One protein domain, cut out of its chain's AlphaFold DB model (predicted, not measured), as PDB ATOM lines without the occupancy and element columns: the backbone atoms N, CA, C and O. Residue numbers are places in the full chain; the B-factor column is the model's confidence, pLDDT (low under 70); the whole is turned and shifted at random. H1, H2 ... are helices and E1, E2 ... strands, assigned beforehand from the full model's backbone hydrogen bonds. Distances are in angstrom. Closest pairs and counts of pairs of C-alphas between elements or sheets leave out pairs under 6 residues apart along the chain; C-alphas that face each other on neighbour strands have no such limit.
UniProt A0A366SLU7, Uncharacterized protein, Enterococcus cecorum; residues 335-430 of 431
ATOM      1  N   GLN A 335     284.477 361.164 261.992       96.69
ATOM      2  CA  GLN A 335     285.660 361.060 262.841       96.69
ATOM      3  C   GLN A 335     285.417 361.566 264.274       96.69
ATOM      4  O   GLN A 335     286.329 361.509 265.098       96.69
ATOM      5  N   ILE A 336     284.205 362.038 264.599       96.12
ATOM      6  CA  ILE A 336     283.839 362.440 265.963       96.12
ATOM      7  C   ILE A 336     283.600 361.171 266.799       96.12
ATOM      8  O   ILE A 336     282.683 360.412 266.486       96.12
ATOM      9  N   PRO A 337     284.369 360.918 267.879       94.50
ATOM     10  CA  PRO A 337     284.274 359.646 268.603       94.50
ATOM     11  C   PRO A 337     282.943 359.421 269.330       94.50
ATOM     12  O   PRO A 337     282.502 358.286 269.475       94.50
ATOM     13  N   SER A 338     282.339 360.487 269.861       93.19
ATOM     14  CA  SER A 338     281.044 360.455 270.556       93.19
ATOM     15  C   SER A 338     280.497 361.872 270.726       93.19
ATOM     16  O   SER A 338     281.264 362.832 270.663       93.19
ATOM     17  N   GLU A 339     279.209 361.995 271.052       92.31
ATOM     18  CA  GLU A 339     278.539 363.282 271.310       92.31
ATOM     19  C   GLU A 339     279.157 364.101 272.457       92.31
ATOM     20  O   GLU A 339     279.019 365.318 272.497       92.31
ATOM     21  N   ASN A 340     279.912 363.452 273.351       93.62
ATOM     22  CA  ASN A 340     280.603 364.115 274.458       93.62
ATOM     23  C   ASN A 340     281.803 364.969 274.021       93.62
ATOM     24  O   ASN A 340     282.353 365.697 274.850       93.62
ATOM     25  N   TYR A 341     282.254 364.848 272.770       96.62
ATOM     26  CA  TYR A 341     283.359 365.648 272.252       96.62
ATOM     27  C   TYR A 341     282.855 367.004 271.778       96.62
ATOM     28  O   TYR A 341     281.791 367.102 271.167       96.62
ATOM     29  N   ARG A 342     283.649 368.044 272.025       95.50
ATOM     30  CA  ARG A 342     283.447 369.360 271.416       95.50
ATOM     31  C   ARG A 342     284.225 369.479 270.112       95.50
ATOM     32  O   ARG A 342     285.318 368.923 270.008       95.50
ATOM     33  N   VAL A 343     283.683 370.206 269.137       95.88
ATOM     34  CA  VAL A 343     284.374 370.499 267.872       95.88
ATOM     35  C   VAL A 343     284.927 371.923 267.921       95.88
ATOM     36  O   VAL A 343     284.239 372.849 268.354       95.88
ATOM     37  N   GLN A 344     286.183 372.092 267.512       95.06
ATOM     38  CA  GLN A 344     286.832 373.393 267.355       95.06
ATOM     39  C   GLN A 344     287.407 373.544 265.960       95.06
ATOM     40  O   GLN A 344     288.154 372.683 265.490       95.06
ATOM     41  N   PHE A 345     287.118 374.684 265.353       94.38
ATOM     42  CA  PHE A 345     287.708 375.095 264.094       94.38
ATOM     43  C   PHE A 345     288.877 376.044 264.354       94.38
ATOM     44  O   PHE A 345     288.754 377.022 265.089       94.38
ATOM     45  N   VAL A 346     290.029 375.747 263.754       92.12
ATOM     46  CA  VAL A 346     291.236 376.582 263.831       92.12
ATOM     47  C   VAL A 346     291.615 377.004 262.419       92.12
ATOM     48  O   VAL A 346     291.783 376.150 261.558       92.12
ATOM     49  N   GLY A 347     291.761 378.305 262.171       88.50
ATOM     50  CA  GLY A 347     291.972 378.827 260.815       88.50
ATOM     51  C   GLY A 347     290.676 378.897 260.000       88.50
ATOM     52  O   GLY A 347     289.580 378.799 260.553       88.50
ATOM     53  N   LYS A 348     290.786 379.109 258.681       88.38
ATOM     54  CA  LYS A 348     289.614 379.267 257.800       88.38
ATOM     55  C   LYS A 348     289.701 378.362 256.590       88.38
ATOM     56  O   LYS A 348     290.730 378.282 255.924       88.38
ATOM     57  N   TYR A 349     288.592 377.713 256.243       87.75
ATOM     58  CA  TYR A 349     288.549 376.933 255.015       87.75
ATOM     59  C   TYR A 349     288.569 377.856 253.793       87.75
ATOM     60  O   TYR A 349     287.561 378.435 253.392       87.75
ATOM     61  N   ILE A 350     289.730 377.980 253.159       76.94
ATOM     62  CA  ILE A 350     289.845 378.670 251.879       76.94
ATOM     63  C   ILE A 350     289.640 377.626 250.787       76.94
ATOM     64  O   ILE A 350     290.578 376.949 250.365       76.94
ATOM     65  N   SER A 351     288.403 377.486 250.305       63.56
ATOM     66  CA  SER A 351     288.150 376.728 249.078       63.56
ATOM     67  C   SER A 351     288.953 377.393 247.956       63.56
ATOM     68  O   SER A 351     288.648 378.521 247.553       63.56
ATOM     69  N   GLY A 352     289.998 376.729 247.457       53.41
ATOM     70  CA  GLY A 352     290.744 377.210 246.300       53.41
ATOM     71  C   GLY A 352     289.767 377.512 245.161       53.41
ATOM     72  O   GLY A 352     289.060 376.619 244.704       53.41
ATOM     73  N   LYS A 353     289.732 378.774 244.708       45.97
ATOM     74  CA  LYS A 353     288.769 379.331 243.731       45.97
ATOM     75  C   LYS A 353     287.367 379.648 244.283       45.97
ATOM     76  O   LYS A 353     286.371 379.395 243.593       45.97
ATOM     77  N   THR A 354     287.261 380.278 245.456       44.84
ATOM     78  CA  THR A 354     286.064 381.082 245.744       44.84
ATOM     79  C   THR A 354     285.933 382.169 244.676       44.84
ATOM     80  O   THR A 354     286.902 382.806 244.256       44.84
ATOM     81  N   VAL A 355     284.722 382.280 244.141       44.50
ATOM     82  CA  VAL A 355     284.329 383.259 243.129       44.50
ATOM     83  C   VAL A 355     284.790 384.638 243.558       44.50
ATOM     84  O   VAL A 355     284.639 384.966 244.727       44.50
ATOM     85  N   PHE A 356     285.317 385.408 242.599       44.94
ATOM     86  CA  PHE A 356     285.283 386.872 242.554       44.94
ATOM     87  C   PHE A 356     284.798 387.479 243.882       44.94
ATOM     88  O   PHE A 356     283.621 387.798 244.036       44.94
ATOM     89  N   ASN A 357     285.709 387.624 244.854       50.44
ATOM     90  CA  ASN A 357     285.442 388.199 246.181       50.44
ATOM     91  C   ASN A 357     285.080 389.700 246.089       50.44
ATOM     92  O   ASN A 357     285.181 390.455 247.052       50.44
ATOM     93  N   ALA A 358     284.715 390.168 244.893       44.78
ATOM     94  CA  ALA A 358     284.571 391.562 244.529       44.78
ATOM     95  C   ALA A 358     283.387 392.237 245.214       44.78
ATOM     96  O   ALA A 358     283.263 393.455 245.122       44.78
ATOM     97  N   PHE A 359     282.511 391.468 245.864       49.53
ATOM     98  CA  PHE A 359     281.201 391.954 246.274       49.53
ATOM     99  C   PHE A 359     280.929 391.861 247.773       49.53
ATOM    100  O   PHE A 359     279.886 392.345 248.204       49.53
ATOM    101  N   THR A 360     281.857 391.323 248.580       60.00
ATOM    102  CA  THR A 360     281.742 391.262 250.057       60.00
ATOM    103  C   THR A 360     280.425 390.642 250.574       60.00
ATOM    104  O   THR A 360     280.032 390.862 251.717       60.00
ATOM    105  N   GLU A 361     279.721 389.874 249.736       70.00
ATOM    106  CA  GLU A 361     278.447 389.221 250.059       70.00
ATOM    107  C   GLU A 361     278.670 387.764 250.501       70.00
ATOM    108  O   GLU A 361     279.605 387.129 250.022       70.00
ATOM    109  N   PRO A 362     277.792 387.200 251.353       69.06
ATOM    110  CA  PRO A 362     277.886 385.810 251.804       69.06
ATOM    111  C   PRO A 362     277.664 384.753 250.735       69.06
ATOM    112  O   PRO A 362     278.043 383.602 250.939       69.06
ATOM    113  N   ALA A 363     277.042 385.104 249.613       72.44
ATOM    114  CA  ALA A 363     276.829 384.154 248.532       72.44
ATOM    115  C   ALA A 363     278.175 383.592 248.041       72.44
ATOM    116  O   ALA A 363     279.070 384.347 247.661       72.44
ATOM    117  N   GLY A 364     278.314 382.265 248.035       72.62
ATOM    118  CA  GLY A 364     279.529 381.582 247.595       72.62
ATOM    119  C   GLY A 364     280.667 381.495 248.620       72.62
ATOM    120  O   GLY A 364     281.723 380.962 248.267       72.62
ATOM    121  N   ILE A 365     280.492 381.967 249.861       80.81
ATOM    122  CA  ILE A 365     281.468 381.750 250.944       80.81
ATOM    123  C   ILE A 365     281.068 380.516 251.758       80.81
ATOM    124  O   ILE A 365     279.906 380.334 252.103       80.81
ATOM    125  N   SER A 366     282.046 379.656 252.049       87.50
ATOM    126  CA  SER A 366     281.844 378.440 252.844       87.50
ATOM    127  C   SER A 366     281.449 378.748 254.291       87.50
ATOM    128  O   SER A 366     281.988 379.674 254.912       87.50
ATOM    129  N   PHE A 367     280.598 377.895 254.865       89.50
ATOM    130  CA  PHE A 367     280.267 377.906 256.296       89.50
ATOM    131  C   PHE A 367     281.497 377.756 257.209       89.50
ATOM    132  O   PHE A 367     281.491 378.248 258.338       89.50
ATOM    133  N   PHE A 368     282.571 377.143 256.704       91.25
ATOM    134  CA  PHE A 368     283.845 376.935 257.403       91.25
ATOM    135  C   PHE A 368     284.851 378.090 257.235       91.25
ATOM    136  O   PHE A 368     285.995 378.001 257.680       91.25
ATOM    137  N   ALA A 369     284.456 379.167 256.548       88.19
ATOM    138  CA  ALA A 369     285.309 380.326 256.268       88.19
ATOM    139  C   ALA A 369     284.759 381.640 256.840       88.19
ATOM    140  O   ALA A 369     285.491 382.629 256.974       88.19
ATOM    141  N   TRP A 370     283.455 381.672 257.115       83.19
ATOM    142  CA  TRP A 370     282.726 382.910 257.336       83.19
ATOM    143  C   TRP A 370     283.046 383.554 258.685       83.19
ATOM    144  O   TRP A 370     283.491 384.704 258.725       83.19
ATOM    145  N   ASP A 371     282.861 382.818 259.780       85.12
ATOM    146  CA  ASP A 371     282.936 383.409 261.112       85.12
ATOM    147  C   ASP A 371     284.362 383.884 261.456       85.12
ATOM    148  O   ASP A 371     285.360 383.274 261.051       85.12
ATOM    149  N   PRO A 372     284.502 385.036 262.131       83.19
ATOM    150  CA  PRO A 372     285.772 385.453 262.705       83.19
ATOM    151  C   PRO A 372     286.017 384.726 264.030       83.19
ATOM    152  O   PRO A 372     285.096 384.572 264.828       83.19
ATOM    153  N   VAL A 373     287.272 384.374 264.318       79.88
ATOM    154  CA  VAL A 373     287.676 383.901 265.653       79.88
ATOM    155  C   VAL A 373     287.304 384.975 266.692       79.88
ATOM    156  O   VAL A 373     287.569 386.154 266.440       79.88
ATOM    157  N   PRO A 374     286.697 384.617 267.841       86.25
ATOM    158  CA  PRO A 374     286.471 383.262 268.369       86.25
ATOM    159  C   PRO A 374     285.093 382.640 268.057       86.25
ATOM    160  O   PRO A 374     284.704 381.639 268.662       86.25
ATOM    161  N   HIS A 375     284.319 383.227 267.152       89.19
ATOM    162  CA  HIS A 375     283.012 382.707 266.756       89.19
ATOM    163  C   HIS A 375     283.154 381.618 265.676       89.19
ATOM    164  O   HIS A 375     284.018 381.710 264.807       89.19
ATOM    165  N   GLN A 376     282.299 380.593 265.731       91.94
ATOM    166  CA  GLN A 376     282.260 379.489 264.752       91.94
ATOM    167  C   GLN A 376     280.846 378.899 264.568       91.94
ATOM    168  O   GLN A 376     280.695 377.772 264.092       91.94
ATOM    169  N   SER A 377     279.801 379.633 264.971       90.31
ATOM    170  CA  SER A 377     278.427 379.118 265.019       90.31
ATOM    171  C   SER A 377     277.950 378.587 263.671       90.31
ATOM    172  O   SER A 377     277.267 377.573 263.627       90.31
ATOM    173  N   ARG A 378     278.356 379.195 262.554       90.75
ATOM    174  CA  ARG A 378     277.978 378.739 261.210       90.75
ATOM    175  C   ARG A 378     278.611 377.406 260.839       90.75
ATOM    176  O   ARG A 378     277.967 376.578 260.196       90.75
ATOM    177  N   SER A 379     279.854 377.184 261.257       93.44
ATOM    178  CA  SER A 379     280.516 375.889 261.086       93.44
ATOM    179  C   SER A 379     279.830 374.816 261.934       93.44
ATOM    180  O   SER A 379     279.555 373.726 261.433       93.44
ATOM    181  N   ASP A 380     279.467 375.151 263.177       94.19
ATOM    182  CA  ASP A 380     278.733 374.251 264.070       94.19
ATOM    183  C   ASP A 380     277.338 373.914 263.520       94.19
ATOM    184  O   ASP A 380     276.970 372.740 263.429       94.19
ATOM    185  N   HIS A 381     276.590 374.919 263.060       93.94
ATOM    186  CA  HIS A 381     275.286 374.743 262.423       93.94
ATOM    187  C   HIS A 381     275.376 373.845 261.188       93.94
ATOM    188  O   HIS A 381     274.543 372.960 261.013       93.94
ATOM    189  N   MET A 382     276.407 374.012 260.351       94.44
ATOM    190  CA  MET A 382     276.596 373.159 259.178       94.44
ATOM    191  C   MET A 382     276.786 371.687 259.567       94.44
ATOM    192  O   MET A 382     276.183 370.810 258.948       94.44
ATOM    193  N   LEU A 383     277.574 371.402 260.613       95.94
ATOM    194  CA  LEU A 383     277.720 370.039 261.131       95.94
ATOM    195  C   LEU A 383     276.392 369.495 261.680       95.94
ATOM    196  O   LEU A 383     276.035 368.352 261.398       95.94
ATOM    197  N   GLN A 384     275.640 370.301 262.430       95.06
ATOM    198  CA  GLN A 384     274.342 369.905 262.986       95.06
ATOM    199  C   GLN A 384     273.308 369.609 261.889       95.06
ATOM    200  O   GLN A 384     272.619 368.591 261.958       95.06
ATOM    201  N   LEU A 385     273.253 370.429 260.833       92.88
ATOM    202  CA  LEU A 385     272.343 370.245 259.698       92.88
ATOM    203  C   LEU A 385     272.550 368.916 258.968       92.88
ATOM    204  O   LEU A 385     271.585 368.318 258.493       92.88
ATOM    205  N   VAL A 386     273.790 368.428 258.880       94.44
ATOM    206  CA  VAL A 386     274.083 367.123 258.264       94.44
ATOM    207  C   VAL A 386     274.012 365.954 259.260       94.44
ATOM    208  O   VAL A 386     274.385 364.833 258.913       94.44
ATOM    209  N   GLY A 387     273.516 366.191 260.481       94.56
ATOM    210  CA  GLY A 387     273.256 365.167 261.498       94.56
ATOM    211  C   GLY A 387     274.379 364.955 262.518       94.56
ATOM    212  O   GLY A 387     274.381 363.941 263.218       94.56
ATOM    213  N   GLY A 388     275.341 365.876 262.604       94.31
ATOM    214  CA  GLY A 388     276.419 365.829 263.587       94.31
ATOM    215  C   GLY A 388     275.900 365.979 265.015       94.31
ATOM    216  O   GLY A 388     275.109 366.873 265.307       94.31
ATOM    217  N   LYS A 389     276.378 365.117 265.920       94.00
ATOM    218  CA  LYS A 389     276.107 365.193 267.361       94.00
ATOM    219  C   LYS A 389     277.412 365.440 268.101       94.00
ATOM    220  O   LYS A 389     278.303 364.594 268.066       94.00
ATOM    221  N   PHE A 390     277.528 366.605 268.722       95.00
ATOM    222  CA  PHE A 390     278.717 367.056 269.437       95.00
ATOM    223  C   PHE A 390     278.350 368.218 270.366       95.00
ATOM    224  O   PHE A 390     277.306 368.852 270.198       95.00
ATOM    225  N   ASN A 391     279.229 368.519 271.316       94.12
ATOM    226  CA  ASN A 391     279.089 369.686 272.180       94.12
ATOM    227  C   ASN A 391     279.601 370.950 271.472       94.12
ATOM    228  O   ASN A 391     280.739 370.989 271.000       94.12
ATOM    229  N   VAL A 392     278.778 371.997 271.422       93.06
ATOM    230  CA  VAL A 392     279.174 373.305 270.877       93.06
ATOM    231  C   VAL A 392     280.151 373.983 271.839       93.06
ATOM    232  O   VAL A 392     279.934 373.992 273.051       93.06
ATOM    233  N   SER A 393     281.240 374.530 271.301       91.69
ATOM    234  CA  SER A 393     282.275 375.204 272.092       91.69
ATOM    235  C   SER A 393     281.880 376.653 272.409       91.69
ATOM    236  O   SER A 393     281.294 377.339 271.570       91.69
ATOM    237  N   THR A 394     282.238 377.156 273.596       92.12
ATOM    238  CA  THR A 394     282.056 378.584 273.929       92.12
ATOM    239  C   THR A 394     283.085 379.468 273.205       92.12
ATOM    240  O   THR A 394     284.148 378.976 272.810       92.12
ATOM    241  N   PRO A 395     282.842 380.784 273.049       91.31
ATOM    242  CA  PRO A 395     283.830 381.697 272.468       91.31
ATOM    243  C   PRO A 395     285.191 381.656 273.185       91.31
ATOM    244  O   PRO A 395     286.237 381.634 272.544       91.31
ATOM    245  N   GLU A 396     285.212 381.567 274.515       92.81
ATOM    246  CA  GLU A 396     286.456 381.480 275.292       92.81
ATOM    247  C   GLU A 396     287.215 380.186 274.977       92.81
ATOM    248  O   GLU A 396     288.431 380.190 274.782       92.81
ATOM    249  N   GLN A 397     286.485 379.075 274.868       93.12
ATOM    250  CA  GLN A 397     287.043 377.782 274.485       93.12
ATOM    251  C   GLN A 397     287.646 377.808 273.077       93.12
ATOM    252  O   GLN A 397     288.700 377.208 272.864       93.12
ATOM    253  N   ASN A 398     287.008 378.509 272.137       92.00
ATOM    254  CA  ASN A 398     287.499 378.661 270.767       92.00
ATOM    255  C   ASN A 398     288.758 379.526 270.702       92.00
ATOM    256  O   ASN A 398     289.694 379.183 269.983       92.00
ATOM    257  N   ALA A 399     288.812 380.611 271.480       91.06
ATOM    258  CA  ALA A 399     289.997 381.461 271.571       91.06
ATOM    259  C   ALA A 399     291.215 380.661 272.063       91.06
ATOM    260  O   ALA A 399     292.253 380.639 271.402       91.06
ATOM    261  N   ILE A 400     291.050 379.914 273.161       92.88
ATOM    262  CA  ILE A 400     292.107 379.060 273.729       92.88
ATOM    263  C   ILE A 400     292.551 377.992 272.721       92.88
ATOM    264  O   ILE A 400     293.743 377.740 272.548       92.88
ATOM    265  N   ALA A 401     291.598 377.361 272.033       90.44
ATOM    266  CA  ALA A 401     291.883 376.323 271.051       90.44
ATOM    267  C   ALA A 401     292.652 376.847 269.834       90.44
ATOM    268  O   ALA A 401     293.562 376.170 269.350       90.44
ATOM    269  N   SER A 402     292.311 378.051 269.363       90.00
ATOM    270  CA  SER A 402     292.976 378.688 268.226       90.00
ATOM    271  C   SER A 402     294.461 378.935 268.493       90.00
ATOM    272  O   SER A 402     295.265 378.852 267.567       90.00
ATOM    273  N   GLU A 403     294.836 379.208 269.744       91.31
ATOM    274  CA  GLU A 403     296.236 379.344 270.150       91.31
ATOM    275  C   GLU A 403     296.888 377.969 270.352       91.31
ATOM    276  O   GLU A 403     297.905 377.658 269.721       91.31
ATOM    277  N   LYS A 404     296.268 377.119 271.182       95.19
ATOM    278  CA  LYS A 404     296.811 375.818 271.605       95.19
ATOM    279  C   LYS A 404     297.056 374.863 270.437       95.19
ATOM    280  O   LYS A 404     298.068 374.165 270.419       95.19
ATOM    281  N   TYR A 405     296.140 374.813 269.474       94.88
ATOM    282  CA  TYR A 405     296.179 373.855 268.368       94.88
ATOM    283  C   TYR A 405     296.604 374.490 267.037       94.88
ATOM    284  O   TYR A 405     296.399 373.904 265.976       94.88
ATOM    285  N   SER A 406     297.242 375.662 267.065       91.44
ATOM    286  CA  SER A 406     297.719 376.370 265.864       91.44
ATOM    287  C   SER A 406     298.680 375.553 264.982       91.44
ATOM    288  O   SER A 406     298.793 375.815 263.782       91.44
ATOM    289  N   THR A 407     299.343 374.539 265.548       92.94
ATOM    290  CA  THR A 407     300.364 373.708 264.889       92.94
ATOM    291  C   THR A 407     299.897 372.303 264.502       92.94
ATOM    292  O   THR A 407     300.683 371.556 263.917       92.94
ATOM    293  N   VAL A 408     298.646 371.911 264.791       93.81
ATOM    294  CA  VAL A 408     298.154 370.570 264.408       93.81
ATOM    295  C   VAL A 408     298.105 370.421 262.877       93.81
ATOM    296  O   VAL A 408     298.089 371.428 262.172       93.81
ATOM    297  N   PRO A 409     298.109 369.206 262.301       93.75
ATOM    298  CA  PRO A 409     298.057 369.041 260.845       93.75
ATOM    299  C   PRO A 409     296.803 369.659 260.207       93.75
ATOM    300  O   PRO A 409     295.732 369.662 260.814       93.75
ATOM    301  N   ASN A 410     296.929 370.178 258.983       92.62
ATOM    302  CA  ASN A 410     295.805 370.755 258.244       92.62
ATOM    303  C   ASN A 410     294.849 369.647 257.770       92.62
ATOM    304  O   ASN A 410     295.262 368.704 257.095       92.62
ATOM    305  N   PHE A 411     293.563 369.790 258.083       94.00
ATOM    306  CA  PHE A 411     292.514 368.836 257.732       94.00
ATOM    307  C   PHE A 411     292.388 368.628 256.218       94.00
ATOM    308  O   PHE A 411     292.132 367.512 255.773       94.00
ATOM    309  N   MET A 412     292.593 369.673 255.409       90.38
ATOM    310  CA  MET A 412     292.504 369.568 253.948       90.38
ATOM    311  C   MET A 412     293.671 368.795 253.333       90.38
ATOM    312  O   MET A 412     293.525 368.269 252.232       90.38
ATOM    313  N   GLU A 413     294.809 368.715 254.027       90.06
ATOM    314  CA  GLU A 413     295.984 367.963 253.578       90.06
ATOM    315  C   GLU A 413     295.917 366.502 254.025       90.06
ATOM    316  O   GLU A 413     296.233 365.599 253.253       90.06
ATOM    317  N   THR A 414     295.496 366.259 255.270       91.44
ATOM    318  CA  THR A 414     295.487 364.913 255.856       91.44
ATOM    319  C   THR A 414     294.178 364.163 255.638       91.44
ATOM    320  O   THR A 414     294.163 362.939 255.706       91.44
ATOM    321  N   GLY A 415     293.063 364.871 255.436       91.62
ATOM    322  CA  GLY A 415     291.712 364.305 255.483       91.62
ATOM    323  C   GLY A 415     291.270 363.864 256.885       91.62
ATOM    324  O   GLY A 415     290.192 363.281 257.033       91.62
ATOM    325  N   HIS A 416     292.081 364.135 257.912       94.12
ATOM    326  CA  HIS A 416     291.891 363.636 259.267       94.12
ATOM    327  C   HIS A 416     291.811 364.764 260.290       94.12
ATOM    328  O   HIS A 416     292.606 365.704 260.265       94.12
ATOM    329  N   VAL A 417     290.851 364.652 261.210       96.19
ATOM    330  CA  VAL A 417     290.730 365.569 262.352       96.19
ATOM    331  C   VAL A 417     291.763 365.217 263.423       96.19
ATOM    332  O   VAL A 417     292.134 364.054 263.589       96.19
ATOM    333  N   TYR A 418     292.212 366.209 264.190       96.88
ATOM    334  CA  TYR A 418     293.035 365.964 265.372       96.88
ATOM    335  C   TYR A 418     292.136 365.739 266.593       96.88
ATOM    336  O   TYR A 418     291.175 366.477 266.795       96.88
ATOM    337  N   ILE A 419     292.428 364.728 267.416       96.56
ATOM    338  CA  ILE A 419     291.594 364.368 268.574       96.56
ATOM    339  C   ILE A 419     292.413 364.490 269.860       96.56
ATOM    340  O   ILE A 419     293.277 363.653 270.130       96.56
ATOM    341  N   ASP A 420     292.096 365.485 270.691       95.94
ATOM    342  CA  ASP A 420     292.593 365.570 272.067       95.94
ATOM    343  C   ASP A 420     291.642 364.789 272.985       95.94
ATOM    344  O   ASP A 420     290.570 365.261 273.373       95.94
ATOM    345  N   LYS A 421     292.027 363.552 273.317       94.06
ATOM    346  CA  LYS A 421     291.232 362.668 274.184       94.06
ATOM    347  C   LYS A 421     291.151 363.164 275.630       94.06
ATOM    348  O   LYS A 421     290.177 362.841 276.307       94.06
ATOM    349  N   ASN A 422     292.141 363.927 276.096       93.50
ATOM    350  CA  ASN A 422     292.186 364.414 277.474       93.50
ATOM    351  C   ASN A 422     291.171 365.542 277.672       93.50
ATOM    352  O   ASN A 422     290.439 365.551 278.657       93.50
ATOM    353  N   GLU A 423     291.075 366.449 276.699       93.31
ATOM    354  CA  GLU A 423     290.114 367.557 276.723       93.31
ATOM    355  C   GLU A 423     288.780 367.245 276.030       93.31
ATOM    356  O   GLU A 423     287.894 368.102 275.991       93.31
ATOM    357  N   LYS A 424     288.637 366.033 275.475       95.50
ATOM    358  CA  LYS A 424     287.496 365.603 274.652       95.50
ATOM    359  C   LYS A 424     287.203 366.599 273.522       95.50
ATOM    360  O   LYS A 424     286.078 367.075 273.366       95.50
ATOM    361  N   VAL A 425     288.227 366.916 272.732       96.06
ATOM    362  CA  VAL A 425     288.146 367.877 271.621       96.06
ATOM    363  C   VAL A 425     288.456 367.214 270.295       96.06
ATOM    364  O   VAL A 425     289.439 366.489 270.174       96.06
ATOM    365  N   VAL A 426     287.646 367.526 269.291       96.75
ATOM    366  CA  VAL A 426     287.950 367.317 267.880       96.75
ATOM    367  C   VAL A 426     288.355 368.660 267.283       96.75
ATOM    368  O   VAL A 426     287.554 369.589 267.236       96.75
ATOM    369  N   VAL A 427     289.603 368.767 266.844       96.25
ATOM    370  CA  VAL A 427     290.146 369.971 266.218       96.25
ATOM    371  C   VAL A 427     290.172 369.783 264.710       96.25
ATOM    372  O   VAL A 427     290.808 368.865 264.183       96.25
ATOM    373  N   VAL A 428     289.497 370.691 264.015       95.75
ATOM    374  CA  VAL A 428     289.502 370.812 262.562       95.75
ATOM    375  C   VAL A 428     290.330 372.038 262.213       95.75
ATOM    376  O   VAL A 428     289.868 373.173 262.329       95.75
ATOM    377  N   ARG A 429     291.583 371.817 261.812       94.12
ATOM    378  CA  ARG A 429     292.457 372.910 261.392       94.12
ATOM    379  C   ARG A 429     292.365 373.124 259.888       94.12
ATOM    380  O   ARG A 429     292.690 372.230 259.111       94.12
ATOM    381  N   PHE A 430     291.994 374.328 259.499       90.94
ATOM    382  CA  PHE A 430     292.139 374.854 258.155       90.94
ATOM    383  C   PHE A 430     293.348 375.796 258.063       90.94
ATOM    384  O   PHE A 430     294.024 376.066 259.057       90.94
TER     385      PHE A 430
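This is residues 335 to 430 of the 431 residues of an uncharacterized protein of Enterococcus cecorum (UniProt A0A366SLU7). With little regular structure, this is a small three-stranded sheet with H2 over one face, two layers, while a long loop, residues 347 to 376, makes one end of the long axis. The printed part has 96 residues, and the named elements, in the order E1 H1 H2 H3 E2 E3, hold only 36 of them; the class is mixed, helices and strands. The mixed sheet runs E1 E3 E2; the whole is compact, radius of gyration of the C-alphas 13.4 A, spanning 43 by 27 by 25 A.

Find C-alpha 342 at (283.447, 369.360, 271.416), where E1, residues 342 to 346, begins its 13.1 A. E3, 425 to 429, ends at (292.457, 372.910, 261.392); E2 is 418 to 420. H2 is 395 to 404, 14.3 A; H1 is 377 to 385; H3 is 411 to 414.

E3 is parallel to E1 (N 344 and O 426, 2.9 A) and forms an antiparallel hairpin with E2 (N 427 and O 418, 2.8 A). H2 is on the sheet, height 8.7 A; its closest C-alpha pair with E1 is Ser 402 and Val 346, 5.2 A. H1 and H3 only graze the sheet. H1 and H2 have every O i to N i+4 pair within hydrogen-bond range; H3 is too short for one.

The printed part has no cut. The E1 to H1 link is long; pLDDT is under 70 at residues 351 to 360 and 362.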